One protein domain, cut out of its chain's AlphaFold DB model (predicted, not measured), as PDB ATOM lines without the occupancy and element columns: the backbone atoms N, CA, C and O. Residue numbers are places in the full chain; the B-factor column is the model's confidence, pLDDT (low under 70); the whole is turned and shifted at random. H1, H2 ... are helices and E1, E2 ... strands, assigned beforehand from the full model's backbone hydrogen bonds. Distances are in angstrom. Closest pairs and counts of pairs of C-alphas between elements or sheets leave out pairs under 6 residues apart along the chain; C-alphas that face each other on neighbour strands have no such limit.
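This is residues 121 to 335 of the 335 residues of an uncharacterized protein of Caryophanon latum (UniProt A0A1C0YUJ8). A strongly twisted sheet of five strands curls round the long helix H4, and a smaller sheet, E8 E9 E10, packs on H4 with its edge strand E10. H2 packs on the same face of the large sheet as H4, H1 packs on H2, H3 packs on H4, and the small hairpin E4 E5 lies farthest from the middle. The printed part has 215 residues, with four named helices and ten named strands in the order H1 H2 E1 E2 E3 E4 E5 E6 E7 E8 E9 H3 E10 H4; the large sheet runs E1 E2 E3 E6 E7, and all three sheets are antiparallel. The class is mixed, helices and strands; the whole is compact, with a radius of gyration of the C-alphas of 16.7 A and spans of 47 by 43 by 34 A.

H1, residues 124 to 132, begins at C-alpha 124, (76.495, 141.481, 113.138). H2 is residues 142 to 157, 22.8 A. E1, residues 170 to 183, 27.2 A, bends by 92 degrees at residue 179. E2, residues 189 to 200, 27.6 A, bends by 90 degrees at residue 192. E3, residues 206 to 216, 30.9 A, runs on into E4, residues 219 to 222, at 84 degrees. E5 is residues 226 to 228, E6 residues 231 to 238, E7 residues 246 to 251, E8 residues 256 to 259, E9 residues 262 to 267, H3 residues 276 to 286 and E10 residues 295 to 302. H4, residues 309 to 334, 38.0 A, ends at C-alpha 334, (87.600, 104.362, 86.751).

E1 E2 E3 form a meander, each strand the antiparallel neighbour of the one before, with N 180 and O 192 at 3.0 A and N 197 and O 209 at 2.8 A. E6 is the neighbour of E3, N 212 and O 235 at 2.9 A, and of E7, N 234 and O 250 at 2.9 A. H2 and H4 are on one face of this sheet, two layers; the closest C-alphas of E7 and H4 are Leu 248 and Ser 323, 5.8 A. H2 has a height over the sheet of 10.4 A. H1 touches H2, Val 127 and Ala 149 being their closest C-alphas, 6.2 A. H4 runs along E10, at 10 degrees on the local plane, with a height over that sheet of 7.8 A. E9 pairs with E10, N 265 and O 299 at 2.9 A, and with E8, N 257 and O 264 at 2.9 A. In the hairpin E4 and E5, N 219 and O 228 are 2.9 A apart. H3 touches residues 322 to 333 of H4 at a steep tilt of 61 degrees, opposite ways; their closest C-alphas are Val 279 and Ala 329, 5.4 A. Every O i to N i+4 pair is within hydrogen-bond range in H3 and H4, against 4 of 5 in H1 and 10 of 12 in H2.

The C-alphas of Asp 123 and Lys 335, the two farthest apart, are 51.1 A apart. The printed part has no cut, and the link from H2 to E1 is long. Mean pLDDT of the printed part is 88.0; residues 125 to 126, 178, 182 to 189, 241 to 244 and 335 are under 70.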
ATOM      1  N   LEU A 121      81.170 144.435 107.258       70.19
ATOM      2  CA  LEU A 121      81.329 143.010 107.580       70.19
ATOM      3  C   LEU A 121      81.788 142.735 109.023       70.19
ATOM      4  O   LEU A 121      81.917 141.580 109.426       70.19
ATOM      5  N   ALA A 122      82.083 143.786 109.794       71.06
ATOM      6  CA  ALA A 122      82.276 143.678 111.235       71.06
ATOM      7  C   ALA A 122      80.943 143.731 112.005       71.06
ATOM      8  O   ALA A 122      80.897 143.233 113.137       71.06
ATOM      9  N   ASP A 123      79.909 144.309 111.382       71.06
ATOM     10  CA  ASP A 123      78.553 144.449 111.904       71.06
ATOM     11  C   ASP A 123      77.829 143.100 111.869       71.06
ATOM     12  O   ASP A 123      77.868 142.371 110.875       71.06
ATOM     13  N   GLU A 124      77.197 142.750 112.981       77.31
ATOM     14  CA  GLU A 124      76.495 141.481 113.138       77.31
ATOM     15  C   GLU A 124      75.218 141.444 112.305       77.31
ATOM     16  O   GLU A 124      74.968 140.420 111.678       77.31
ATOM     17  N   ALA A 125      74.501 142.566 112.176       69.12
ATOM     18  CA  ALA A 125      73.283 142.638 111.370       69.12
ATOM     19  C   ALA A 125      73.575 142.394 109.880       69.12
ATOM     20  O   ALA A 125      72.814 141.738 109.174       69.12
ATOM     21  N   VAL A 126      74.725 142.871 109.390       69.75
ATOM     22  CA  VAL A 126      75.155 142.610 108.008       69.75
ATOM     23  C   VAL A 126      75.480 141.132 107.816       69.75
ATOM     24  O   VAL A 126      75.127 140.553 106.795       69.75
ATOM     25  N   VAL A 127      76.146 140.501 108.784       77.62
ATOM     26  CA  VAL A 127      76.485 139.070 108.719       77.62
ATOM     27  C   VAL A 127      75.239 138.191 108.839       77.62
ATOM     28  O   VAL A 127      75.168 137.165 108.164       77.62
ATOM     29  N   GLU A 128      74.250 138.612 109.624       77.06
ATOM     30  CA  GLU A 128      72.950 137.954 109.763       77.06
ATOM     31  C   GLU A 128      72.205 137.890 108.426       77.06
ATOM     32  O   GLU A 128      71.700 136.833 108.068       77.06
ATOM     33  N   GLN A 129      72.301 138.920 107.579       73.81
ATOM     34  CA  GLN A 129      71.739 138.845 106.225       73.81
ATOM     35  C   GLN A 129      72.354 137.705 105.397       73.81
ATOM     36  O   GLN A 129      71.635 136.957 104.738       73.81
ATOM     37  N   PHE A 130      73.677 137.500 105.440       81.19
ATOM     38  CA  PHE A 130      74.292 136.361 104.738       81.19
ATOM     39  C   PHE A 130      73.799 135.008 105.277       81.19
ATOM     40  O   PHE A 130      73.808 134.014 104.544       81.19
ATOM     41  N   ILE A 131      73.392 134.958 106.544       84.19
ATOM     42  CA  ILE A 131      72.797 133.776 107.164       84.19
ATOM     43  C   ILE A 131      71.358 133.586 106.674       84.19
ATOM     44  O   ILE A 131      71.029 132.499 106.195       84.19
ATOM     45  N   ASP A 132      70.543 134.640 106.699       77.81
ATOM     46  CA  ASP A 132      69.137 134.626 106.281       77.81
ATOM     47  C   ASP A 132      68.969 134.269 104.801       77.81
ATOM     48  O   ASP A 132      68.089 133.493 104.429       77.81
ATOM     49  N   TYR A 133      69.878 134.750 103.946       72.81
ATOM     50  CA  TYR A 133      69.929 134.375 102.530       72.81
ATOM     51  C   TYR A 133      70.494 132.967 102.286       72.81
ATOM     52  O   TYR A 133      70.642 132.546 101.137       72.81
ATOM     53  N   GLY A 134      70.844 132.225 103.339       81.88
ATOM     54  CA  GLY A 134      71.356 130.864 103.231       81.88
ATOM     55  C   GLY A 134      72.729 130.774 102.563       81.88
ATOM     56  O   GLY A 134      73.073 129.726 102.017       81.88
ATOM     57  N   ILE A 135      73.527 131.844 102.593       87.00
ATOM     58  CA  ILE A 135      74.899 131.864 102.058       87.00
ATOM     59  C   ILE A 135      75.865 131.273 103.094       87.00
ATOM     60  O   ILE A 135      76.770 130.508 102.752       87.00
ATOM     61  N   ILE A 136      75.649 131.596 104.371       93.12
ATOM     62  CA  ILE A 136      76.451 131.158 105.520       93.12
ATOM     63  C   ILE A 136      75.553 130.427 106.506       93.12
ATOM     64  O   ILE A 136      74.413 130.813 106.726       93.12
ATOM     65  N   SER A 137      76.042 129.357 107.126       94.56
ATOM     66  CA  SER A 137      75.251 128.682 108.153       94.56
ATOM     67  C   SER A 137      75.268 129.451 109.474       94.56
ATOM     68  O   SER A 137      76.345 129.711 110.015       94.56
ATOM     69  N   GLU A 138      74.083 129.670 110.053       93.12
ATOM     70  CA  GLU A 138      73.888 130.154 111.433       93.12
ATOM     71  C   GLU A 138      74.648 129.312 112.477       93.12
ATOM     72  O   GLU A 138      74.992 129.789 113.553       93.12
ATOM     73  N   GLN A 139      74.932 128.042 112.160       94.19
ATOM     74  CA  GLN A 139      75.591 127.095 113.064       94.19
ATOM     75  C   GLN A 139      77.119 127.092 112.920       94.19
ATOM     76  O   GLN A 139      77.801 126.390 113.676       94.19
ATOM     77  N   SER A 140      77.655 127.865 111.967       94.12
ATOM     78  CA  SER A 140      79.090 128.152 111.883       94.12
ATOM     79  C   SER A 140      79.526 128.915 113.134       94.12
ATOM     80  O   SER A 140      78.734 129.643 113.730       94.12
ATOM     81  N   LYS A 141      80.790 128.793 113.545       92.12
ATOM     82  CA  LYS A 141      81.289 129.589 114.679       92.12
ATOM     83  C   LYS A 141      81.221 131.083 114.356       92.12
ATOM     84  O   LYS A 141      81.529 131.466 113.230       92.12
ATOM     85  N   VAL A 142      80.889 131.922 115.337       87.81
ATOM     86  CA  VAL A 142      80.712 133.376 115.147       87.81
ATOM     87  C   VAL A 142      81.955 134.022 114.528       87.81
ATOM     88  O   VAL A 142      81.851 134.810 113.588       87.81
ATOM     89  N   GLU A 143      83.154 133.630 114.972       83.94
ATOM     90  CA  GLU A 143      84.406 134.132 114.399       83.94
ATOM     91  C   GLU A 143      84.591 133.751 112.917       83.94
ATOM     92  O   GLU A 143      85.235 134.476 112.158       83.94
ATOM     93  N   TRP A 144      84.003 132.634 112.487       90.31
ATOM     94  CA  TRP A 144      84.039 132.178 111.102       90.31
ATOM     95  C   TRP A 144      82.935 132.799 110.258       90.31
ATOM     96  O   TRP A 144      83.190 133.080 109.095       90.31
ATOM     97  N   GLN A 145      81.760 133.089 110.820       91.38
ATOM     98  CA  GLN A 145      80.657 133.729 110.091       91.38
ATOM     99  C   GLN A 145      81.093 135.063 109.472       91.38
ATOM    100  O   GLN A 145      80.945 135.256 108.266       91.38
ATOM    101  N   LYS A 146      81.755 135.934 110.248       87.88
ATOM    102  CA  LYS A 146      82.297 137.214 109.740       87.88
ATOM    103  C   LYS A 146      83.285 137.002 108.589       87.88
ATOM    104  O   LYS A 146      83.326 137.758 107.619       87.88
ATOM    105  N   ARG A 147      84.087 135.938 108.670       89.62
ATOM    106  CA  ARG A 147      85.069 135.593 107.635       89.62
ATOM    107  C   ARG A 147      84.425 134.998 106.397       89.62
ATOM    108  O   ARG A 147      84.806 135.371 105.294       89.62
ATOM    109  N   PHE A 148      83.431 134.139 106.562       92.94
ATOM    110  CA  PHE A 148      82.657 133.582 105.464       92.94
ATOM    111  C   PHE A 148      81.858 134.671 104.739       92.94
ATOM    112  O   PHE A 148      81.774 134.619 103.515       92.94
ATOM    113  N   ALA A 149      81.392 135.706 105.443       89.31
ATOM    114  CA  ALA A 149      80.750 136.872 104.832       89.31
ATOM    115  C   ALA A 149      81.731 137.653 103.956       89.31
ATOM    116  O   ALA A 149      81.431 137.958 102.807       89.31
ATOM    117  N   GLU A 150      82.960 137.875 104.429       89.06
ATOM    118  CA  GLU A 150      84.012 138.458 103.592       89.06
ATOM    119  C   GLU A 150      84.392 137.562 102.399       89.06
ATOM    120  O   GLU A 150      84.724 138.069 101.324       89.06
ATOM    121  N   PHE A 151      84.325 136.236 102.548       91.62
ATOM    122  CA  PHE A 151      84.590 135.306 101.447       91.62
ATOM    123  C   PHE A 151      83.488 135.375 100.393       91.62
ATOM    124  O   PHE A 151      83.807 135.454  99.211       91.62
ATOM    125  N   ALA A 152      82.221 135.386 100.812       89.94
ATOM    126  CA  ALA A 152      81.070 135.562  99.933       89.94
ATOM    127  C   ALA A 152      81.129 136.916  99.216       89.94
ATOM    128  O   ALA A 152      81.074 136.973  97.993       89.94
ATOM    129  N   ASN A 153      81.367 137.995  99.962       85.00
ATOM    130  CA  ASN A 153      81.522 139.348  99.436       85.00
ATOM    131  C   ASN A 153      82.648 139.445  98.387       85.00
ATOM    132  O   ASN A 153      82.480 140.047  97.327       85.00
ATOM    133  N   ALA A 154      83.806 138.826  98.644       88.44
ATOM    134  CA  ALA A 154      84.889 138.762  97.664       88.44
ATOM    135  C   ALA A 154      84.521 137.888  96.455       88.44
ATOM    136  O   ALA A 154      84.768 138.291  95.320       88.44
ATOM    137  N   LEU A 155      83.915 136.720  96.692       89.94
ATOM    138  CA  LEU A 155      83.469 135.808  95.642       89.94
ATOM    139  C   LEU A 155      82.494 136.485  94.695       89.94
ATOM    140  O   LEU A 155      82.628 136.294  93.494       89.94
ATOM    141  N   PHE A 156      81.565 137.283  95.201       81.56
ATOM    142  CA  PHE A 156      80.542 137.890  94.365       81.56
ATOM    143  C   PHE A 156      81.022 139.151  93.649       81.56
ATOM    144  O   PHE A 156      80.633 139.362  92.506       81.56
ATOM    145  N   TYR A 157      81.913 139.939  94.263       76.50
ATOM    146  CA  TYR A 157      82.152 141.309  93.793       76.50
ATOM    147  C   TYR A 157      83.617 141.707  93.591       76.50
ATOM    148  O   TYR A 157      83.886 142.751  92.997       76.50
ATOM    149  N   GLU A 158      84.607 140.954  94.087       82.62
ATOM    150  CA  GLU A 158      86.006 141.312  93.809       82.62
ATOM    151  C   GLU A 158      86.359 140.972  92.365       82.62
ATOM    152  O   GLU A 158      86.006 139.904  91.881       82.62
ATOM    153  N   LYS A 159      87.095 141.838  91.670       83.81
ATOM    154  CA  LYS A 159      87.491 141.581  90.284       83.81
ATOM    155  C   LYS A 159      88.497 140.429  90.229       83.81
ATOM    156  O   LYS A 159      89.468 140.415  90.982       83.81
ATOM    157  N   TYR A 160      88.313 139.487  89.313       90.69
ATOM    158  CA  TYR A 160      89.358 138.514  89.020       90.69
ATOM    159  C   TYR A 160      90.427 139.134  88.106       90.69
ATOM    160  O   TYR A 160      90.106 139.759  87.096       90.69
ATOM    161  N   GLU A 161      91.703 138.965  88.455       91.56
ATOM    162  CA  GLU A 161      92.833 139.298  87.586       91.56
ATOM    163  C   GLU A 161      93.798 138.109  87.542       91.56
ATOM    164  O   GLU A 161      94.272 137.688  88.602       91.56
ATOM    165  N   PRO A 162      94.105 137.562  86.348       92.56
ATOM    166  CA  PRO A 162      95.038 136.452  86.216       92.56
ATOM    167  C   PRO A 162      96.356 136.742  86.922       92.56
ATOM    168  O   PRO A 162      96.933 137.826  86.792       92.56
ATOM    169  N   THR A 163      96.848 135.766  87.675       93.56
ATOM    170  CA  THR A 163      98.157 135.885  88.303       93.56
ATOM    171  C   THR A 163      99.240 135.318  87.387       93.56
ATOM    172  O   THR A 163      98.983 134.520  86.494       93.56
ATOM    173  N   ASN A 164     100.501 135.674  87.641       90.75
ATOM    174  CA  ASN A 164     101.643 135.144  86.880       90.75
ATOM    175  C   ASN A 164     102.016 133.699  87.279       90.75
ATOM    176  O   ASN A 164     103.168 133.288  87.123       90.75
ATOM    177  N   ARG A 165     101.097 132.949  87.896       92.56
ATOM    178  CA  ARG A 165     101.347 131.579  88.346       92.56
ATOM    179  C   ARG A 165     101.220 130.630  87.166       92.56
ATOM    180  O   ARG A 165     100.284 130.713  86.384       92.56
ATOM    181  N   VAL A 166     102.153 129.690  87.074       91.12
ATOM    182  CA  VAL A 166     102.080 128.622  86.077       91.12
ATOM    183  C   VAL A 166     101.158 127.536  86.621       91.12
ATOM    184  O   VAL A 166     101.495 126.855  87.591       91.12
ATOM    185  N   LEU A 167      99.980 127.417  86.018       95.31
ATOM    186  CA  LEU A 167      98.947 126.448  86.365       95.31
ATOM    187  C   LEU A 167      98.637 125.570  85.146       95.31
ATOM    188  O   LEU A 167      98.880 125.984  84.015       95.31
ATOM    189  N   PRO A 168      98.106 124.354  85.353       95.44
ATOM    190  CA  PRO A 168      97.731 123.470  84.249       95.44
ATOM    191  C   PRO A 168      96.511 123.979  83.464       95.44
ATOM    192  O   PRO A 168      96.276 123.531  82.349       95.44
ATOM    193  N   ILE A 169      95.717 124.877  84.048       96.12
ATOM    194  CA  ILE A 169      94.528 125.471  83.434       96.12
ATOM    195  C   ILE A 169      94.731 126.973  83.259       96.12
ATOM    196  O   ILE A 169      95.471 127.596  84.021       96.12
ATOM    197  N   GLU A 170      94.030 127.545  82.288       96.94
ATOM    198  CA  GLU A 170      93.990 128.982  82.029       96.94
ATOM    199  C   GLU A 170      92.554 129.475  82.212       96.94
ATOM    200  O   GLU A 170      91.633 128.969  81.577       96.94
ATOM    201  N   ILE A 171      92.343 130.456  83.091       97.50
ATOM    202  CA  ILE A 171      91.051 131.142  83.195       97.50
ATOM    203  C   ILE A 171      91.027 132.207  82.099       97.50
ATOM    204  O   ILE A 171      91.751 133.197  82.190       97.50
ATOM    205  N   VAL A 172      90.209 131.968  81.076       96.50
ATOM    206  CA  VAL A 172      90.082 132.812  79.879       96.50
ATOM    207  C   VAL A 172      89.248 134.047  80.191       96.50
ATOM    208  O   VAL A 172      89.612 135.158  79.815       96.50
ATOM    209  N   GLU A 173      88.139 133.855  80.906       93.38
ATOM    210  CA  GLU A 173      87.176 134.920  81.173       93.38
ATOM    211  C   GLU A 173      86.454 134.709  82.509       93.38
ATOM    212  O   GLU A 173      86.121 133.588  82.895       93.38
ATOM    213  N   ASP A 174      86.204 135.812  83.211       91.06
ATOM    214  CA  ASP A 174      85.324 135.885  84.374       91.06
ATOM    215  C   ASP A 174      83.943 136.345  83.901       91.06
ATOM    216  O   ASP A 174      83.708 137.535  83.682       91.06
ATOM    217  N   LEU A 175      83.046 135.373  83.734       81.44
ATOM    218  CA  LEU A 175      81.690 135.545  83.209       81.44
ATOM    219  C   LEU A 175      80.716 136.093  84.266       81.44
ATOM    220  O   LEU A 175      79.507 136.061  84.056       81.44
ATOM    221  N   GLN A 176      81.247 136.604  85.382       79.62
ATOM    222  CA  GLN A 176      80.507 137.249  86.461       79.62
ATOM    223  C   GLN A 176      79.488 136.312  87.131       79.62
ATOM    224  O   GLN A 176      79.667 135.088  87.176       79.62
ATOM    225  N   LEU A 177      78.483 136.904  87.771       74.31
ATOM    226  CA  LEU A 177      77.460 136.208  88.533       74.31
ATOM    227  C   LEU A 177      76.333 135.706  87.632       74.31
ATOM    228  O   LEU A 177      75.858 136.413  86.751       74.31
ATOM    229  N   GLU A 178      75.851 134.505  87.921       69.12
ATOM    230  CA  GLU A 178      74.592 133.977  87.410       69.12
ATOM    231  C   GLU A 178      73.762 133.418  88.572       69.12
ATOM    232  O   GLU A 178      74.298 132.844  89.528       69.12
ATOM    233  N   TYR A 179      72.439 133.566  88.491       71.81
ATOM    234  CA  TYR A 179      71.530 132.852  89.380       71.81
ATOM    235  C   TYR A 179      71.282 131.451  88.825       71.81
ATOM    236  O   TYR A 179      71.007 131.270  87.636       71.81
ATOM    237  N   ARG A 180      71.391 130.432  89.677       71.31
ATOM    238  CA  ARG A 180      71.234 129.037  89.262       71.31
ATOM    239  C   ARG A 180      70.676 128.183  90.385       71.31
ATOM    240  O   ARG A 180      71.056 128.335  91.540       71.31
ATOM    241  N   SER A 181      69.860 127.204  90.000       70.44
ATOM    242  CA  SER A 181      69.444 126.089  90.850       70.44
ATOM    243  C   SER A 181      70.180 124.815  90.423       70.44
ATOM    244  O   SER A 181      69.998 124.312  89.311       70.44
ATOM    245  N   SER A 182      71.053 124.300  91.291       67.88
ATOM    246  CA  SER A 182      71.835 123.081  91.061       67.88
ATOM    247  C   SER A 182      71.428 121.999  92.051       67.88
ATOM    248  O   SER A 182      71.606 122.151  93.259       67.88
ATOM    249  N   LYS A 183      70.935 120.861  91.562       64.88
ATOM    250  CA  LYS A 183      70.636 119.710  92.424       64.88
ATOM    251  C   LYS A 183      71.921 118.995  92.837       64.88
ATOM    252  O   LYS A 183      72.857 118.858  92.049       64.88
ATOM    253  N   ASN A 184      71.963 118.495  94.065       64.75
ATOM    254  CA  ASN A 184      73.014 117.599  94.528       64.75
ATOM    255  C   ASN A 184      72.567 116.128  94.417       64.75
ATOM    256  O   ASN A 184      71.387 115.810  94.261       64.75
ATOM    257  N   ALA A 185      73.531 115.207  94.486       55.75
ATOM    258  CA  ALA A 185      73.289 113.775  94.286       55.75
ATOM    259  C   ALA A 185      72.391 113.125  95.359       55.75
ATOM    260  O   ALA A 185      71.976 111.982  95.182       55.75
ATOM    261  N   SER A 186      72.108 113.822  96.463       58.34
ATOM    262  CA  SER A 186      71.268 113.337  97.559       58.34
ATOM    263  C   SER A 186      69.848 113.927  97.544       58.34
ATOM    264  O   SER A 186      69.076 113.670  98.462       58.34
ATOM    265  N   GLY A 187      69.478 114.684  96.503       57.25
ATOM    266  CA  GLY A 187      68.123 115.219  96.310       57.25
ATOM    267  C   GLY A 187      67.884 116.614  96.899       57.25
ATOM    268  O   GLY A 187      66.793 117.150  96.732       57.25
ATOM    269  N   GLY A 188      68.890 117.216  97.539       64.81
ATOM    270  CA  GLY A 188      68.883 118.636  97.892       64.81
ATOM    271  C   GLY A 188      69.279 119.520  96.707       64.81
ATOM    272  O   GLY A 188      69.728 119.030  95.668       64.81
ATOM    273  N   GLY A 189      69.135 120.830  96.866       68.81
ATOM    274  CA  GLY A 189      69.527 121.819  95.869       68.81
ATOM    275  C   GLY A 189      70.352 122.932  96.492       68.81
ATOM    276  O   GLY A 189      70.209 123.230  97.673       68.81
ATOM    277  N   TYR A 190      71.224 123.508  95.682       76.25
ATOM    278  CA  TYR A 190      71.890 124.769  95.941       76.25
ATOM    279  C   TYR A 190      71.339 125.755  94.924       76.25
ATOM    280  O   TYR A 190      71.651 125.654  93.733       76.25
ATOM    281  N   GLU A 191      70.459 126.628  95.387       78.25
ATOM    282  CA  GLU A 191      69.815 127.639  94.569       78.25
ATOM    283  C   GLU A 191      70.251 129.020  95.037       78.25
ATOM    284  O   GLU A 191      70.195 129.312  96.227       78.25
ATOM    285  N   GLY A 192      70.741 129.833  94.105       75.62
ATOM    286  CA  GLY A 192      71.226 131.172  94.403       75.62
ATOM    287  C   GLY A 192      72.338 131.621  93.465       75.62
ATOM    288  O   GLY A 192      72.472 131.137  92.336       75.62
ATOM    289  N   LEU A 193      73.162 132.541  93.960       78.25
ATOM    290  CA  LEU A 193      74.243 133.157  93.199       78.25
ATOM    291  C   LEU A 193      75.441 132.223  93.022       78.25
ATOM    292  O   LEU A 193      75.937 131.593  93.958       78.25
ATOM    293  N   HIS A 194      75.931 132.178  91.790       83.88
ATOM    294  CA  HIS A 194      77.128 131.461  91.393       83.88
ATOM    295  C   HIS A 194      78.016 132.401  90.592       83.88
ATOM    296  O   HIS A 194      77.525 133.105  89.718       83.88
ATOM    297  N   ARG A 195      79.327 132.375  90.826       89.69
ATOM    298  CA  ARG A 195      80.285 133.050  89.949       89.69
ATOM    299  C   ARG A 195      80.841 132.089  88.922       89.69
ATOM    300  O   ARG A 195      81.285 130.997  89.285       89.69
ATOM    301  N   LYS A 196      80.834 132.499  87.659       88.00
ATOM    302  CA  LYS A 196      81.191 131.653  86.528       88.00
ATOM    303  C   LYS A 196      82.481 132.099  85.861       88.00
ATOM    304  O   LYS A 196      82.710 133.279  85.638       88.00
ATOM    305  N   PHE A 197      83.293 131.123  85.477       95.94
ATOM    306  CA  PHE A 197      84.559 131.330  84.787       95.94
ATOM    307  C   PHE A 197      84.630 130.443  83.549       95.94
ATOM    308  O   PHE A 197      84.351 129.245  83.640       95.94
ATOM    309  N   LEU A 198      85.034 131.012  82.414       95.56
ATOM    310  CA  LEU A 198      85.450 130.256  81.238       95.56
ATOM    311  C   LEU A 198      86.909 129.844  81.414       95.56
ATOM    312  O   LEU A 198      87.772 130.670  81.718       95.56
ATOM    313  N   VAL A 199      87.186 128.558  81.242       97.50
ATOM    314  CA  VAL A 199      88.486 127.964  81.536       97.50
ATOM    315  C   VAL A 199      88.916 127.085  80.380       97.50
ATOM    316  O   VAL A 199      88.186 126.183  79.969       97.50
ATOM    317  N   LYS A 200      90.138 127.309  79.910       97.12
ATOM    318  CA  LYS A 200      90.821 126.465  78.943       97.12
ATOM    319  C   LYS A 200      91.631 125.395  79.665       97.12
ATOM    320  O   LYS A 200      92.411 125.666  80.581       97.12
ATOM    321  N   LEU A 201      91.403 124.153  79.265       95.75
ATOM    322  CA  LEU A 201      91.999 122.953  79.835       95.75
ATOM    323  C   LEU A 201      93.325 122.602  79.128       95.75
ATOM    324  O   LEU A 201      93.565 123.063  78.009       95.75
ATOM    325  N   PRO A 202      94.178 121.730  79.714       94.44
ATOM    326  CA  PRO A 202      95.456 121.345  79.105       94.44
ATOM    327  C   PRO A 202      95.358 120.752  77.695       94.44
ATOM    328  O   PRO A 202      96.316 120.810  76.931       94.44
ATOM    329  N   ASN A 203      94.224 120.135  77.354       92.38
ATOM    330  CA  ASN A 203      93.985 119.551  76.034       92.38
ATOM    331  C   ASN A 203      93.524 120.582  74.988       92.38
ATOM    332  O   ASN A 203      93.323 120.210  73.837       92.38
ATOM    333  N   GLY A 204      93.377 121.851  75.374       94.12
ATOM    334  CA  GLY A 204      92.914 122.938  74.518       94.12
ATOM    335  C   GLY A 204      91.402 123.155  74.530       94.12
ATOM    336  O   GLY A 204      90.968 124.180  74.014       94.12
ATOM    337  N   ASP A 205      90.625 122.251  75.135       93.94
ATOM    338  CA  ASP A 205      89.173 122.403  75.253       93.94
ATOM    339  C   ASP A 205      88.821 123.517  76.242       93.94
ATOM    340  O   ASP A 205      89.521 123.741  77.233       93.94
ATOM    341  N   GLU A 206      87.685 124.166  76.013       95.00
ATOM    342  CA  GLU A 206      87.131 125.172  76.912       95.00
ATOM    343  C   GLU A 206      85.895 124.636  77.632       95.00
ATOM    344  O   GLU A 206      85.060 123.928  77.069       95.00
ATOM    345  N   THR A 207      85.772 124.980  78.908       94.62
ATOM    346  CA  THR A 207      84.618 124.635  79.733       94.62
ATOM    347  C   THR A 207      84.339 125.738  80.740       94.62
ATOM    348  O   THR A 207      85.198 126.565  81.044       94.62
ATOM    349  N   SER A 208      83.136 125.742  81.303       94.31
ATOM    350  CA  SER A 208      82.778 126.664  82.374       94.31
ATOM    351  C   SER A 208      82.902 126.003  83.742       94.31
ATOM    352  O   SER A 208      82.455 124.871  83.944       94.31
ATOM    353  N   PHE A 209      83.433 126.752  84.701       95.19
ATOM    354  CA  PHE A 209      83.373 126.430  86.120       95.19
ATOM    355  C   PHE A 209      82.450 127.414  86.823       95.19
ATOM    356  O   PHE A 209      82.485 128.604  86.531       95.19
ATOM    357  N   VAL A 210      81.656 126.921  87.767       93.00
ATOM    358  CA  VAL A 210      80.856 127.762  88.663       93.00
ATOM    359  C   VAL A 210      81.255 127.531  90.102       93.00
ATOM    360  O   VAL A 210      81.501 126.392  90.499       93.00
ATOM    361  N   ILE A 211      81.326 128.617  90.864       95.19
ATOM    362  CA  ILE A 211      81.720 128.642  92.268       95.19
ATOM    363  C   ILE A 211      80.605 129.315  93.064       95.19
ATOM    364  O   ILE A 211      80.140 130.390  92.690       95.19
ATOM    365  N   SER A 212      80.190 128.700  94.164       91.88
ATOM    366  CA  SER A 212      79.136 129.229  95.028       91.88
ATOM    367  C   SER A 212      79.390 128.911  96.495       91.88
ATOM    368  O   SER A 212      80.114 127.969  96.829       91.88
ATOM    369  N   LEU A 213      78.792 129.712  97.376       93.12
ATOM    370  CA  LEU A 213      78.840 129.528  98.821       93.12
ATOM    371  C   LEU A 213      77.413 129.397  99.346       93.12
ATOM    372  O   LEU A 213      76.588 130.258  99.061       93.12
ATOM    373  N   PHE A 214      77.136 128.321 100.078       92.38
ATOM    374  CA  PHE A 214      75.802 128.048 100.601       92.38
ATOM    375  C   PHE A 214      75.843 127.415 101.986       92.38
ATOM    376  O   PHE A 214      76.660 126.534 102.264       92.38
ATOM    377  N   ALA A 215      74.883 127.791 102.818       92.38
ATOM    378  CA  ALA A 215      74.529 127.088 104.032       92.38
ATOM    379  C   ALA A 215      73.817 125.773 103.694       92.38
ATOM    380  O   ALA A 215      72.961 125.698 102.814       92.38
ATOM    381  N   THR A 216      74.118 124.716 104.438       90.31
ATOM    382  CA  THR A 216      73.309 123.495 104.442       90.31
ATOM    383  C   THR A 216      72.413 123.472 105.666       90.31
ATOM    384  O   THR A 216      72.878 123.765 106.765       90.31
ATOM    385  N   GLY A 217      71.168 123.026 105.503       85.38
ATOM    386  CA  GLY A 217      70.246 122.847 106.623       85.38
ATOM    387  C   GLY A 217      70.716 121.791 107.629       85.38
ATOM    388  O   GLY A 217      71.260 120.738 107.255       85.38
ATOM    389  N   SER A 218      70.472 122.078 108.908       88.56
ATOM    390  CA  SER A 218      70.616 121.107 109.991       88.56
ATOM    391  C   SER A 218      69.506 120.054 109.929       88.56
ATOM    392  O   SER A 218      68.419 120.305 109.411       88.56
ATOM    393  N   THR A 219      69.788 118.848 110.413       88.00
ATOM    394  CA  THR A 219      68.811 117.757 110.473       88.00
ATOM    395  C   THR A 219      68.865 117.085 111.835       88.00
ATOM    396  O   THR A 219      69.934 116.962 112.437       88.00
ATOM    397  N   VAL A 220      67.714 116.619 112.318       88.19
ATOM    398  CA  VAL A 220      67.592 115.848 113.560       88.19
ATOM    399  C   VAL A 220      66.879 114.550 113.228       88.19
ATOM    400  O   VAL A 220      65.735 114.578 112.786       88.19
ATOM    401  N   SER A 221      67.558 113.417 113.430       87.06
ATOM    402  CA  SER A 221      67.011 112.080 113.153       87.06
ATOM    403  C   SER A 221      66.442 111.916 111.735       87.06
ATOM    404  O   SER A 221      65.500 111.152 111.528       87.06
ATOM    405  N   ASP A 222      67.004 112.627 110.754       87.62
ATOM    406  CA  ASP A 222      66.579 112.515 109.361       87.62
ATOM    407  C   ASP A 222      66.923 111.126 108.811       87.62
ATOM    408  O   ASP A 222      67.983 110.563 109.095       87.62
ATOM    409  N   THR A 223      66.018 110.551 108.026       83.25
ATOM    410  CA  THR A 223      66.133 109.169 107.546       83.25
ATOM    411  C   THR A 223      67.257 108.973 106.528       83.25
ATOM    412  O   THR A 223      67.743 107.853 106.371       83.25
ATOM    413  N   VAL A 224      67.692 110.041 105.854       79.81
ATOM    414  CA  VAL A 224      68.752 110.032 104.837       79.81
ATOM    415  C   VAL A 224      70.061 110.578 105.403       79.81
ATOM    416  O   VAL A 224      71.131 110.022 105.156       79.81
ATOM    417  N   TYR A 225      69.984 111.672 106.158       77.44
ATOM    418  CA  TYR A 225      71.136 112.451 106.605       77.44
ATOM    419  C   TYR A 225      71.469 112.280 108.090       77.44
ATOM    420  O   TYR A 225      72.505 112.769 108.541       77.44
ATOM    421  N   GLY A 226      70.624 111.579 108.849       86.25
ATOM    422  CA  GLY A 226      70.768 111.419 110.290       86.25
ATOM    423  C   GLY A 226      70.668 112.753 111.027       86.25
ATOM    424  O   GLY A 226      69.978 113.682 110.605       86.25
ATOM    425  N   THR A 227      71.378 112.854 112.146       88.94
ATOM    426  CA  THR A 227      71.534 114.121 112.864       88.94
ATOM    427  C   THR A 227      72.797 114.821 112.381       88.94
ATOM    428  O   THR A 227      73.902 114.309 112.583       88.94
ATOM    429  N   ARG A 228      72.651 115.997 111.767       87.81
ATOM    430  CA  ARG A 228      73.774 116.814 111.292       87.81
ATOM    431  C   ARG A 228      73.551 118.284 111.624       87.81
ATOM    432  O   ARG A 228      72.433 118.785 111.541       87.81
ATOM    433  N   LYS A 229      74.634 118.985 111.943       91.12
ATOM    434  CA  LYS A 229      74.623 120.447 112.022       91.12
ATOM    435  C   LYS A 229      74.657 121.056 110.623       91.12
ATOM    436  O   LYS A 229      75.219 120.450 109.707       91.12
ATOM    437  N   GLY A 230      74.065 122.235 110.481       91.44
ATOM    438  CA  GLY A 230      74.252 123.090 109.323       91.44
ATOM    439  C   GLY A 230      75.709 123.529 109.196       91.44
ATOM    440  O   GLY A 230      76.451 123.549 110.177       91.44
ATOM    441  N   GLN A 231      76.136 123.760 107.959       94.50
ATOM    442  CA  GLN A 231      77.527 124.020 107.592       94.50
ATOM    443  C   GLN A 231      77.562 124.988 106.419       94.50
ATOM    444  O   GLN A 231      76.652 124.986 105.593       94.50
ATOM    445  N   THR A 232      78.630 125.761 106.313       96.12
ATOM    446  CA  THR A 232      78.921 126.611 105.165       96.12
ATOM    447  C   THR A 232      79.745 125.816 104.150       96.12
ATOM    448  O   THR A 232      80.869 125.383 104.421       96.12
ATOM    449  N   GLN A 233      79.176 125.586 102.969       94.81
ATOM    450  CA  GLN A 233      79.768 124.800 101.889       94.81
ATOM    451  C   GLN A 233      80.205 125.703 100.743       94.81
ATOM    452  O   GLN A 233      79.394 126.414 100.152       94.81
ATOM    453  N   LEU A 234      81.481 125.608 100.384       95.69
ATOM    454  CA  LEU A 234      82.018 126.161  99.149       95.69
ATOM    455  C   LEU A 234      81.944 125.095  98.057       95.69
ATOM    456  O   LEU A 234      82.592 124.048  98.145       95.69
ATOM    457  N   ASN A 235      81.153 125.357  97.026       93.56
ATOM    458  CA  ASN A 235      80.805 124.388  96.001       93.56
ATOM    459  C   ASN A 235      81.361 124.819  94.642       93.56
ATOM    460  O   ASN A 235      81.249 125.978  94.255       93.56
ATOM    461  N   ILE A 236      81.979 123.880  93.920       93.88
ATOM    462  CA  ILE A 236      82.515 124.104  92.577       93.88
ATOM    463  C   ILE A 236      81.992 123.013  91.645       93.88
ATOM    464  O   ILE A 236      82.115 121.818  91.946       93.88
ATOM    465  N   ALA A 237      81.406 123.426  90.524       90.31
ATOM    466  CA  ALA A 237      80.962 122.534  89.460       90.31
ATOM    467  C   ALA A 237      81.646 122.881  88.136       90.31
ATOM    468  O   ALA A 237      81.863 124.048  87.817       90.31
ATOM    469  N   MET A 238      81.955 121.844  87.367       90.88
ATOM    470  CA  MET A 238      82.421 121.919  85.986       90.88
ATOM    471  C   MET A 238      81.221 121.591  85.084       90.88
ATOM    472  O   MET A 238      80.608 120.533  85.244       90.88
ATOM    473  N   LEU A 239      80.835 122.511  84.197       86.12
ATOM    474  CA  LEU A 239      79.550 122.458  83.478       86.12
ATOM    475  C   LEU A 239      79.535 121.527  82.257       86.12
ATOM    476  O   LEU A 239      78.522 121.414  81.576       86.12
ATOM    477  N   ASP A 240      80.636 120.835  81.980       76.50
ATOM    478  CA  ASP A 240      80.701 119.782  80.961       76.50
ATOM    479  C   ASP A 240      80.208 118.415  81.474       76.50
ATOM    480  O   ASP A 240      80.191 117.426  80.736       76.50
ATOM    481  N   GLN A 241      79.837 118.320  82.756       65.94
ATOM    482  CA  GLN A 241      79.453 117.058  83.375       65.94
ATOM    483  C   GLN A 241      77.953 116.782  83.260       65.94
ATOM    484  O   GLN A 241      77.137 117.691  83.438       65.94
ATOM    485  N   PRO A 242      77.556 115.505  83.086       57.16
ATOM    486  CA  PRO A 242      76.161 115.108  83.206       57.16
ATOM    487  C   PRO A 242      75.576 115.615  84.531       57.16
ATOM    488  O   PRO A 242      76.139 115.364  85.599       57.16
ATOM    489  N   ASN A 243      74.445 116.318  84.449       58.84
ATOM    490  CA  ASN A 243      73.713 116.930  85.565       58.84
ATOM    491  C   ASN A 243      74.371 118.149  86.239       58.84
ATOM    492  O   ASN A 243      73.869 118.564  87.281       58.84
ATOM    493  N   ASN A 244      75.453 118.726  85.691       64.69
ATOM    494  CA  ASN A 244      76.142 119.896  86.271       64.69
ATOM    495  C   ASN A 244      76.490 119.723  87.766       64.69
ATOM    496  O   ASN A 244      76.483 120.681  88.538       64.69
ATOM    497  N   ALA A 245      76.737 118.485  88.201       71.00
ATOM    498  CA  ALA A 245      76.929 118.188  89.611       71.00
ATOM    499  C   ALA A 245      78.250 118.778  90.125       71.00
ATOM    500  O   ALA A 245      79.293 118.670  89.476       71.00
ATOM    501  N   TYR A 246      78.221 119.328  91.339       81.88
ATOM    502  CA  TYR A 246      79.416 119.803  92.031       81.88
ATOM    503  C   TYR A 246      80.451 118.691  92.182       81.88
ATOM    504  O   TYR A 246      80.234 117.697  92.881       81.88
ATOM    505  N   ASN A 247      81.601 118.862  91.535       86.56
ATOM    506  CA  ASN A 247      82.697 117.904  91.593       86.56
ATOM    507  C   ASN A 247      83.659 118.193  92.758       86.56
ATOM    508  O   ASN A 247      84.428 117.302  93.138       86.56
ATOM    509  N   LEU A 248      83.564 119.378  93.371       91.75
ATOM    510  CA  LEU A 248      84.228 119.760  94.614       91.75
ATOM    511  C   LEU A 248      83.230 120.454  95.552       91.75
ATOM    512  O   LEU A 248      82.522 121.369  95.152       91.75
ATOM    513  N   GLN A 249      83.195 120.004  96.803       92.25
ATOM    514  CA  GLN A 249      82.470 120.636  97.904       92.25
ATOM    515  C   GLN A 249      83.437 120.708  99.082       92.25
ATOM    516  O   GLN A 249      84.032 119.686  99.444       92.25
ATOM    517  N   VAL A 250      83.640 121.902  99.628       95.06
ATOM    518  CA  VAL A 250      84.522 122.153 100.767       95.06
ATOM    519  C   VAL A 250      83.664 122.650 101.918       95.06
ATOM    520  O   VAL A 250      83.135 123.758 101.876       95.06
ATOM    521  N   ASN A 251      83.564 121.828 102.959       95.00
ATOM    522  CA  ASN A 251      82.979 122.230 104.229       95.00
ATOM    523  C   ASN A 251      83.936 123.210 104.918       95.00
ATOM    524  O   ASN A 251      84.954 122.783 105.475       95.00
ATOM    525  N   LEU A 252      83.624 124.504 104.856       96.12
ATOM    526  CA  LEU A 252      84.495 125.535 105.403       96.12
ATOM    527  C   LEU A 252      84.586 125.454 106.927       96.12
ATOM    528  O   LEU A 252      85.662 125.688 107.455       96.12
ATOM    529  N   ASP A 253      83.539 125.007 107.626       94.94
ATOM    530  CA  ASP A 253      83.576 124.784 109.081       94.94
ATOM    531  C   ASP A 253      84.544 123.674 109.510       94.94
ATOM    532  O   ASP A 253      84.886 123.540 110.685       94.94
ATOM    533  N   LYS A 254      84.968 122.823 108.572       95.12
ATOM    534  CA  LYS A 254      85.911 121.735 108.841       95.12
ATOM    535  C   LYS A 254      87.313 122.022 108.327       95.12
ATOM    536  O   LYS A 254      88.277 121.557 108.929       95.12
ATOM    537  N   PHE A 255      87.421 122.686 107.184       96.06
ATOM    538  CA  PHE A 255      88.682 122.825 106.463       96.06
ATOM    539  C   PHE A 255      89.211 124.260 106.446       96.06
ATOM    540  O   PHE A 255      89.831 124.689 105.469       96.06
ATOM    541  N   ILE A 256      88.968 124.984 107.536       94.56
ATOM    542  CA  ILE A 256      89.596 126.264 107.838       94.56
ATOM    543  C   ILE A 256      90.393 126.144 109.137       94.56
ATOM    544  O   ILE A 256      89.868 125.706 110.158       94.56
ATOM    545  N   ASP A 257      91.655 126.555 109.095       93.94
ATOM    546  CA  ASP A 257      92.510 126.674 110.275       93.94
ATOM    547  C   ASP A 257      92.901 128.139 110.475       93.94
ATOM    548  O   ASP A 257      93.192 128.849 109.512       93.94
ATOM    549  N   GLN A 258      92.955 128.592 111.727       92.81
ATOM    550  CA  GLN A 258      93.616 129.848 112.075       92.81
ATOM    551  C   GLN A 258      95.073 129.551 112.443       92.81
ATOM    552  O   GLN A 258      95.344 128.813 113.389       92.81
ATOM    553  N   ILE A 259      96.014 130.127 111.696       91.62
ATOM    554  CA  ILE A 259      97.457 129.932 111.861       91.62
ATOM    555  C   ILE A 259      98.112 131.306 112.024       91.62
ATOM    556  O   ILE A 259      98.388 132.004 111.045       91.62
ATOM    557  N   GLY A 260      98.356 131.694 113.279       91.75
ATOM    558  CA  GLY A 260      98.817 133.044 113.614       91.75
ATOM    559  C   GLY A 260      97.825 134.092 113.105       91.75
ATOM    560  O   GLY A 260      96.629 133.992 113.377       91.75
ATOM    561  N   ASP A 261      98.320 135.032 112.300       90.81
ATOM    562  CA  ASP A 261      97.539 136.146 111.741       90.81
ATOM    563  C   ASP A 261      96.886 135.818 110.390       90.81
ATOM    564  O   ASP A 261      96.652 136.705 109.565       90.81
ATOM    565  N   TYR A 262      96.613 134.540 110.119       92.81
ATOM    566  CA  TYR A 262      96.003 134.101 108.866       92.81
ATOM    567  C   TYR A 262      94.981 132.989 109.080       92.81
ATOM    568  O   TYR A 262      95.142 132.141 109.953       92.81
ATOM    569  N   TYR A 263      93.978 132.952 108.207       92.88
ATOM    570  CA  TYR A 263      93.187 131.760 107.944       92.88
ATOM    571  C   TYR A 263      93.777 130.996 106.767       92.88
ATOM    572  O   TYR A 263      94.083 131.585 105.728       92.88
ATOM    573  N   GLU A 264      93.892 129.684 106.906       95.44
ATOM    574  CA  GLU A 264      94.229 128.772 105.821       95.44
ATOM    575  C   GLU A 264      93.017 127.900 105.499       95.44
ATOM    576  O   GLU A 264      92.495 127.203 106.369       95.44
ATOM    577  N   ILE A 265      92.576 127.938 104.241       96.56
ATOM    578  CA  ILE A 265      91.557 127.027 103.723       96.56
ATOM    579  C   ILE A 265      92.264 125.908 102.983       96.56
ATOM    580  O   ILE A 265      93.084 126.150 102.088       96.56
ATOM    581  N   TRP A 266      91.893 124.680 103.311       97.50
ATOM    582  CA  TRP A 266      92.469 123.491 102.709       97.50
ATOM    583  C   TRP A 266      91.391 122.450 102.384       97.50
ATOM    584  O   TRP A 266      90.195 122.693 102.507       97.50
ATOM    585  N   HIS A 267      91.791 121.288 101.881       97.25
ATOM    586  CA  HIS A 267      90.913 120.132 101.727       97.25
ATOM    587  C   HIS A 267      91.724 118.838 101.873       97.25
ATOM    588  O   HIS A 267      92.890 118.785 101.490       97.25
ATOM    589  N   SER A 268      91.121 117.776 102.411       95.75
ATOM    590  CA  SER A 268      91.821 116.509 102.706       95.75
ATOM    591  C   SER A 268      91.949 115.547 101.519       95.75
ATOM    592  O   SER A 268      92.513 114.462 101.641       95.75
ATOM    593  N   GLY A 269      91.324 115.873 100.389       93.44
ATOM    594  CA  GLY A 269      91.227 114.975  99.234       93.44
ATOM    595  C   GLY A 269      90.238 113.818  99.405       93.44
ATOM    596  O   GLY A 269      90.039 113.053  98.465       93.44
ATOM    597  N   ILE A 270      89.586 113.690 100.568       91.50
ATOM    598  CA  ILE A 270      88.637 112.603 100.835       91.50
ATOM    599  C   ILE A 270      87.427 112.705  99.903       91.50
ATOM    600  O   ILE A 270      86.853 113.777  99.695       91.50
ATOM    601  N   ARG A 271      87.012 111.550  99.376       84.94
ATOM    602  CA  ARG A 271      85.835 111.401  98.523       84.94
ATOM    603  C   ARG A 271      85.157 110.060  98.796       84.94
ATOM    604  O   ARG A 271      85.826 109.042  98.906       84.94
ATOM    605  N   SER A 272      83.827 110.044  98.861       77.62
ATOM    606  CA  SER A 272      83.028 108.902  99.351       77.62
ATOM    607  C   SER A 272      83.229 107.563  98.624       77.62
ATOM    608  O   SER A 272      82.887 106.526  99.178       77.62
ATOM    609  N   ARG A 273      83.768 107.557  97.396       81.94
ATOM    610  CA  ARG A 273      83.940 106.344  96.568       81.94
ATOM    611  C   ARG A 273      85.360 106.142  96.032       81.94
ATOM    612  O   ARG A 273      85.560 105.302  95.160       81.94
ATOM    613  N   MET A 274      86.332 106.918  96.510       88.19
ATOM    614  CA  MET A 274      87.711 106.882  96.019       88.19
ATOM    615  C   MET A 274      88.676 106.985  97.196       88.19
ATOM    616  O   MET A 274      88.481 107.808  98.091       88.19
ATOM    617  N   LYS A 275      89.739 106.171  97.185       90.06
ATOM    618  CA  LYS A 275      90.821 106.309  98.167       90.06
ATOM    619  C   LYS A 275      91.474 107.685  98.012       90.06
ATOM    620  O   LYS A 275      91.785 108.089  96.889       90.06
ATOM    621  N   LYS A 276      91.688 108.394  99.124       93.31
ATOM    622  CA  LYS A 276      92.202 109.776  99.117       93.31
ATOM    623  C   LYS A 276      93.545 109.895  98.388       93.31
ATOM    624  O   LYS A 276      93.807 110.915  97.764       93.31
ATOM    625  N   GLU A 277      94.359 108.841  98.416       93.00
ATOM    626  CA  GLU A 277      95.688 108.792  97.807       93.00
ATOM    627  C   GLU A 277      95.625 109.020  96.293       93.00
ATOM    628  O   GLU A 277      96.500 109.680  95.749       93.00
ATOM    629  N   TYR A 278      94.565 108.573  95.606       93.06
ATOM    630  CA  TYR A 278      94.392 108.869  94.177       93.06
ATOM    631  C   TYR A 278      94.224 110.367  93.922       93.06
ATOM    632  O   TYR A 278      94.790 110.895  92.966       93.06
ATOM    633  N   VAL A 279      93.471 111.058  94.781       95.69
ATOM    634  CA  VAL A 279      93.285 112.509  94.681       95.69
ATOM    635  C   VAL A 279      94.594 113.226  94.993       95.69
ATOM    636  O   VAL A 279      95.015 114.064  94.204       95.69
ATOM    637  N   LEU A 280      95.255 112.870  96.097       96.56
ATOM    638  CA  LEU A 280      96.514 113.491  96.519       96.56
ATOM    639  C   LEU A 280      97.626 113.304  95.480       96.56
ATOM    640  O   LEU A 280      98.227 114.291  95.067       96.56
ATOM    641  N   ASN A 281      97.825 112.083  94.980       95.94
ATOM    642  CA  ASN A 281      98.820 111.799  93.944       95.94
ATOM    643  C   ASN A 281      98.507 112.557  92.647       95.94
ATOM    644  O   ASN A 281      99.408 113.100  92.018       95.94
ATOM    645  N   THR A 282      97.227 112.647  92.263       96.75
ATOM    646  CA  THR A 282      96.826 113.407  91.068       96.75
ATOM    647  C   THR A 282      97.098 114.901  91.234       96.75
ATOM    648  O   THR A 282      97.564 115.538  90.295       96.75
ATOM    649  N   VAL A 283      96.839 115.468  92.417       97.44
ATOM    650  CA  VAL A 283      97.167 116.873  92.709       97.44
ATOM    651  C   VAL A 283      98.677 117.085  92.706       97.44
ATOM    652  O   VAL A 283      99.137 118.042  92.095       97.44
ATOM    653  N   GLN A 284      99.452 116.194  93.323       97.25
ATOM    654  CA  GLN A 284     100.913 116.280  93.336       97.25
ATOM    655  C   GLN A 284     101.512 116.221  91.920       97.25
ATOM    656  O   GLN A 284     102.479 116.921  91.637       97.25
ATOM    657  N   GLU A 285     100.928 115.418  91.029       96.75
ATOM    658  CA  GLU A 285     101.353 115.286  89.633       96.75
ATOM    659  C   GLU A 285     100.975 116.508  88.780       96.75
ATOM    660  O   GLU A 285     101.802 117.012  88.025       96.75
ATOM    661  N   ILE A 286      99.730 116.986  88.889       96.94
ATOM    662  CA  ILE A 286      99.164 118.004  87.985       96.94
ATOM    663  C   ILE A 286      99.398 119.433  88.491       96.94
ATOM    664  O   ILE A 286      99.639 120.347  87.707       96.94
ATOM    665  N   ALA A 287      99.288 119.646  89.800       97.00
ATOM    666  CA  ALA A 287      99.343 120.957  90.435       97.00
ATOM    667  C   ALA A 287     100.093 120.882  91.779       97.00
ATOM    668  O   ALA A 287      99.502 121.156  92.829       97.00
ATOM    669  N   PRO A 288     101.402 120.550  91.773       96.50
ATOM    670  CA  PRO A 288     102.195 120.370  92.994       96.50
ATOM    671  C   PRO A 288     102.204 121.603  93.904       96.50
ATOM    672  O   PRO A 288     102.362 121.466  95.111       96.50
ATOM    673  N   ILE A 289     101.972 122.802  93.359       95.62
ATOM    674  CA  ILE A 289     101.844 124.046  94.133       95.62
ATOM    675  C   ILE A 289     100.685 124.024  95.146       95.62
ATOM    676  O   ILE A 289     100.708 124.780  96.114       95.62
ATOM    677  N   LEU A 290      99.668 123.185  94.927       97.12
ATOM    678  CA  LEU A 290      98.540 123.015  95.845       97.12
ATOM    679  C   LEU A 290      98.790 121.916  96.882       97.12
ATOM    680  O   LEU A 290      98.019 121.793  97.828       97.12
ATOM    681  N   PHE A 291      99.814 121.086  96.692       96.00
ATOM    682  CA  PHE A 291     100.059 119.912  97.514       96.00
ATOM    683  C   PHE A 291     100.901 120.257  98.744       96.00
ATOM    684  O   PHE A 291     101.979 120.835  98.631       96.00
ATOM    685  N   ASP A 292     100.422 119.851  99.917       92.25
ATOM    686  CA  ASP A 292     101.108 120.029 101.194       92.25
ATOM    687  C   ASP A 292     101.040 118.744 102.023       92.25
ATOM    688  O   ASP A 292     100.411 118.682 103.076       92.25
ATOM    689  N   GLY A 293     101.629 117.668 101.497       92.06
ATOM    690  CA  GLY A 293     101.663 116.371 102.170       92.06
ATOM    691  C   GLY A 293     100.290 115.699 102.223       92.06
ATOM    692  O   GLY A 293      99.892 115.004 101.295       92.06
ATOM    693  N   ASP A 294      99.560 115.862 103.321       93.25
ATOM    694  CA  ASP A 294      98.216 115.299 103.497       93.25
ATOM    695  C   ASP A 294      97.088 116.314 103.248       93.25
ATOM    696  O   ASP A 294      95.906 115.964 103.349       93.25
ATOM    697  N   ARG A 295      97.443 117.551 102.875       95.69
ATOM    698  CA  ARG A 295      96.512 118.651 102.607       95.69
ATOM    699  C   ARG A 295      96.632 119.164 101.175       95.69
ATOM    700  O   ARG A 295      97.700 119.162 100.567       95.69
ATOM    701  N   ILE A 296      95.512 119.657 100.657       97.94
ATOM    702  CA  ILE A 296      95.457 120.489  99.454       97.94
ATOM    703  C   ILE A 296      95.196 121.928  99.890       97.94
ATOM    704  O   ILE A 296      94.126 122.213 100.423       97.94
ATOM    705  N   LYS A 297      96.158 122.824  99.666       97.25
ATOM    706  CA  LYS A 297      96.068 124.250 100.005       97.25
ATOM    707  C   LYS A 297      95.205 124.983  98.988       97.25
ATOM    708  O   LYS A 297      95.504 124.973  97.796       97.25
ATOM    709  N   LEU A 298      94.144 125.638  99.459       97.25
ATOM    710  CA  LEU A 298      93.208 126.369  98.602       97.25
ATOM    711  C   LEU A 298      93.375 127.876  98.749       97.25
ATOM    712  O   LEU A 298      93.464 128.577  97.745       97.25
ATOM    713  N   ALA A 299      93.482 128.382  99.974       94.88
ATOM    714  CA  ALA A 299      93.711 129.801 100.204       94.88
ATOM    715  C   ALA A 299      94.435 130.075 101.510       94.88
ATOM    716  O   ALA A 299      94.380 129.291 102.454       94.88
ATOM    717  N   ARG A 300      95.044 131.257 101.560       93.50
ATOM    718  CA  ARG A 300      95.525 131.875 102.784       93.50
ATOM    719  C   ARG A 300      95.069 133.326 102.813       93.50
ATOM    720  O   ARG A 300      95.470 134.114 101.957       93.50
ATOM    721  N   PHE A 301      94.241 133.664 103.788       90.31
ATOM    722  CA  PHE A 301      93.690 135.001 103.981       90.31
ATOM    723  C   PHE A 301      94.206 135.593 105.283       90.31
ATOM    724  O   PHE A 301      94.461 134.842 106.219       90.31
ATOM    725  N   PRO A 302      94.389 136.916 105.372       85.81
ATOM    726  CA  PRO A 302      94.750 137.522 106.642       85.81
ATOM    727  C   PRO A 302      93.610 137.341 107.659       85.81
ATOM    728  O   PRO A 302      92.430 137.364 107.301       85.81
ATOM    729  N   LEU A 303      93.979 137.141 108.926       85.56
ATOM    730  CA  LEU A 303      93.061 137.031 110.063       85.56
ATOM    731  C   LEU A 303      92.245 138.303 110.236       85.56
ATOM    732  O   LEU A 303      91.125 138.231 110.726       85.56
ATOM    733  N   GLU A 304      92.807 139.441 109.824       80.69
ATOM    734  CA  GLU A 304      92.184 140.756 109.814       80.69
ATOM    735  C   GLU A 304      92.296 141.431 108.446       80.69
ATOM    736  O   GLU A 304      93.235 141.221 107.684       80.69
ATOM    737  N   GLY A 305      91.332 142.294 108.132       75.69
ATOM    738  CA  GLY A 305      91.336 143.049 106.884       75.69
ATOM    739  C   GLY A 305      90.646 142.355 105.710       75.69
ATOM    740  O   GLY A 305      89.933 141.362 105.867       75.69
ATOM    741  N   LYS A 306      90.814 142.986 104.544       83.06
ATOM    742  CA  LYS A 306      90.111 142.688 103.293       83.06
ATOM    743  C   LYS A 306      90.859 141.602 102.518       83.06
ATOM    744  O   LYS A 306      92.082 141.687 102.380       83.06
ATOM    745  N   ILE A 307      90.147 140.641 101.928       88.75
ATOM    746  CA  ILE A 307      90.752 139.750 100.924       88.75
ATOM    747  C   ILE A 307      91.206 140.611  99.753       88.75
ATOM    748  O   ILE A 307      90.379 141.201  99.071       88.75
ATOM    749  N   THR A 308      92.504 140.729  99.502       89.12
ATOM    750  CA  THR A 308      92.974 141.549  98.377       89.12
ATOM    751  C   THR A 308      92.595 140.911  97.046       89.12
ATOM    752  O   THR A 308      92.425 139.694  96.972       89.12
ATOM    753  N   ARG A 309      92.548 141.709  95.977       88.12
ATOM    754  CA  ARG A 309      92.341 141.199  94.618       88.12
ATOM    755  C   ARG A 309      93.289 140.052  94.274       88.12
ATOM    756  O   ARG A 309      92.851 138.993  93.852       88.12
ATOM    757  N   ARG A 310      94.587 140.222  94.550       92.50
ATOM    758  CA  ARG A 310      95.598 139.185  94.308       92.50
ATOM    759  C   ARG A 310      95.283 137.898  95.071       92.50
ATOM    760  O   ARG A 310      95.372 136.816  94.501       92.50
ATOM    761  N   THR A 311      94.937 138.000  96.354       93.38
ATOM    762  CA  THR A 311      94.611 136.825  97.175       93.38
ATOM    763  C   THR A 311      93.331 136.145  96.691       93.38
ATOM    764  O   THR A 311      93.272 134.918  96.657       93.38
ATOM    765  N   PHE A 312      92.338 136.932  96.271       93.69
ATOM    766  CA  PHE A 312      91.119 136.435  95.650       93.69
ATOM    767  C   PHE A 312      91.419 135.671  94.353       93.69
ATOM    768  O   PHE A 312      91.005 134.526  94.213       93.69
ATOM    769  N   SER A 313      92.209 136.241  93.441       96.00
ATOM    770  CA  SER A 313      92.550 135.582  92.174       96.00
ATOM    771  C   SER A 313      93.332 134.283  92.377       96.00
ATOM    772  O   SER A 313      92.985 133.270  91.777       96.00
ATOM    773  N   VAL A 314      94.296 134.264  93.308       96.81
ATOM    774  CA  VAL A 314      94.996 133.031  93.715       96.81
ATOM    775  C   VAL A 314      94.017 131.974  94.228       96.81
ATOM    776  O   VAL A 314      94.174 130.792  93.920       96.81
ATOM    777  N   PHE A 315      93.017 132.374  95.016       97.00
ATOM    778  CA  PHE A 315      92.019 131.447  95.538       97.00
ATOM    779  C   PHE A 315      91.166 130.841  94.421       97.00
ATOM    780  O   PHE A 315      91.045 129.621  94.356       97.00
ATOM    781  N   ILE A 316      90.639 131.665  93.511       98.00
ATOM    782  CA  ILE A 316      89.843 131.205  92.362       98.00
ATOM    783  C   ILE A 316      90.639 130.225  91.496       98.00
ATOM    784  O   ILE A 316      90.173 129.120  91.214       98.00
ATOM    785  N   GLU A 317      91.875 130.582  91.154       98.00
ATOM    786  CA  GLU A 317      92.803 129.714  90.429       98.00
ATOM    787  C   GLU A 317      93.009 128.361  91.125       98.00
ATOM    788  O   GLU A 317      92.971 127.312  90.475       98.00
ATOM    789  N   ASN A 318      93.205 128.364  92.448       98.12
ATOM    790  CA  ASN A 318      93.408 127.144  93.230       98.12
ATOM    791  C   ASN A 318      92.156 126.269  93.253       98.12
ATOM    792  O   ASN A 318      92.262 125.054  93.087       98.12
ATOM    793  N   LEU A 319      90.977 126.870  93.434       97.81
ATOM    794  CA  LEU A 319      89.702 126.153  93.442       97.81
ATOM    795  C   LEU A 319      89.435 125.473  92.100       97.81
ATOM    796  O   LEU A 319      89.130 124.279  92.072       97.81
ATOM    797  N   ILE A 320      89.594 126.200  90.993       97.69
ATOM    798  CA  ILE A 320      89.370 125.676  89.639       97.69
ATOM    799  C   ILE A 320      90.409 124.601  89.307       97.69
ATOM    800  O   ILE A 320      90.050 123.502  88.877       97.69
ATOM    801  N   THR A 321      91.688 124.858  89.589       97.81
ATOM    802  CA  THR A 321      92.764 123.881  89.368       97.81
ATOM    803  C   THR A 321      92.535 122.605  90.175       97.81
ATOM    804  O   THR A 321      92.658 121.496  89.647       97.81
ATOM    805  N   TYR A 322      92.155 122.724  91.450       97.75
ATOM    806  CA  TYR A 322      91.880 121.559  92.282       97.75
ATOM    807  C   TYR A 322      90.631 120.800  91.816       97.75
ATOM    808  O   TYR A 322      90.625 119.566  91.767       97.75
ATOM    809  N   SER A 323      89.590 121.527  91.415       95.75
ATOM    810  CA  SER A 323      88.381 120.970  90.813       95.75
ATOM    811  C   SER A 323      88.715 120.128  89.569       95.75
ATOM    812  O   SER A 323      88.293 118.969  89.471       95.75
ATOM    813  N   TYR A 324      89.581 120.637  88.685       95.38
ATOM    814  CA  TYR A 324      90.113 119.888  87.544       95.38
ATOM    815  C   TYR A 324      90.911 118.643  87.973       95.38
ATOM    816  O   TYR A 324      90.657 117.545  87.472       95.38
ATOM    817  N   CYS A 325      91.809 118.759  88.958       95.62
ATOM    818  CA  CYS A 325      92.560 117.610  89.481       95.62
ATOM    819  C   CYS A 325      91.626 116.502  89.998       95.62
ATOM    820  O   CYS A 325      91.861 115.319  89.744       95.62
ATOM    821  N   ARG A 326      90.523 116.859  90.672       93.38
ATOM    822  CA  ARG A 326      89.518 115.885  91.136       93.38
ATOM    823  C   ARG A 326      88.827 115.161  89.986       93.38
ATOM    824  O   ARG A 326      88.562 113.964  90.106       93.38
ATOM    825  N   LYS A 327      88.552 115.854  88.879       91.56
ATOM    826  CA  LYS A 327      88.014 115.233  87.662       91.56
ATOM    827  C   LYS A 327      89.014 114.250  87.055       91.56
ATOM    828  O   LYS A 327      88.632 113.135  86.712       91.56
ATOM    829  N   GLN A 328      90.292 114.615  86.981       92.94
ATOM    830  CA  GLN A 328      91.331 113.709  86.482       92.94
ATOM    831  C   GLN A 328      91.510 112.483  87.383       92.94
ATOM    832  O   GLN A 328      91.631 111.366  86.879       92.94
ATOM    833  N   ALA A 329      91.425 112.656  88.703       93.38
ATOM    834  CA  ALA A 329      91.445 111.542  89.646       93.38
ATOM    835  C   ALA A 329      90.261 110.582  89.419       93.38
ATOM    836  O   ALA A 329      90.449 109.368  89.448       93.38
ATOM    837  N   ASP A 330      89.057 111.095  89.119       89.75
ATOM    838  CA  ASP A 330      87.899 110.251  88.779       89.75
ATOM    839  C   ASP A 330      88.129 109.423  87.518       89.75
ATOM    840  O   ASP A 330      87.743 108.257  87.467       89.75
ATOM    841  N   ILE A 331      88.735 110.027  86.496       89.31
ATOM    842  CA  ILE A 331      89.050 109.343  85.240       89.31
ATOM    843  C   ILE A 331      90.107 108.262  85.486       89.31
ATOM    844  O   ILE A 331      89.941 107.141  85.012       89.31
ATOM    845  N   LYS A 332      91.161 108.576  86.253       89.19
ATOM    846  CA  LYS A 332      92.229 107.631  86.610       89.19
ATOM    847  C   LYS A 332      91.722 106.460  87.452       89.19
ATOM    848  O   LYS A 332      92.180 105.354  87.241       89.19
ATOM    849  N   TYR A 333      90.785 106.690  88.373       88.25
ATOM    850  CA  TYR A 333      90.249 105.647  89.258       88.25
ATOM    851  C   TYR A 333      89.237 104.708  88.582       88.25
ATOM    852  O   TYR A 333      89.025 103.593  89.046       88.25
ATOM    853  N   LYS A 334      88.552 105.176  87.529       82.06
ATOM    854  CA  LYS A 334      87.600 104.362  86.751       82.06
ATOM    855  C   LYS A 334      88.271 103.505  85.673       82.06
ATOM    856  O   LYS A 334      87.605 102.620  85.137       82.06
ATOM    857  N   LYS A 335      89.515 103.825  85.313       60.75
ATOM    858  CA  LYS A 335      90.387 102.979  84.492       60.75
ATOM    859  C   LYS A 335      91.018 101.916  85.377       60.75
ATOM    860  O   LYS A 335      91.170 100.787  84.868       60.75
TER     861      LYS A 335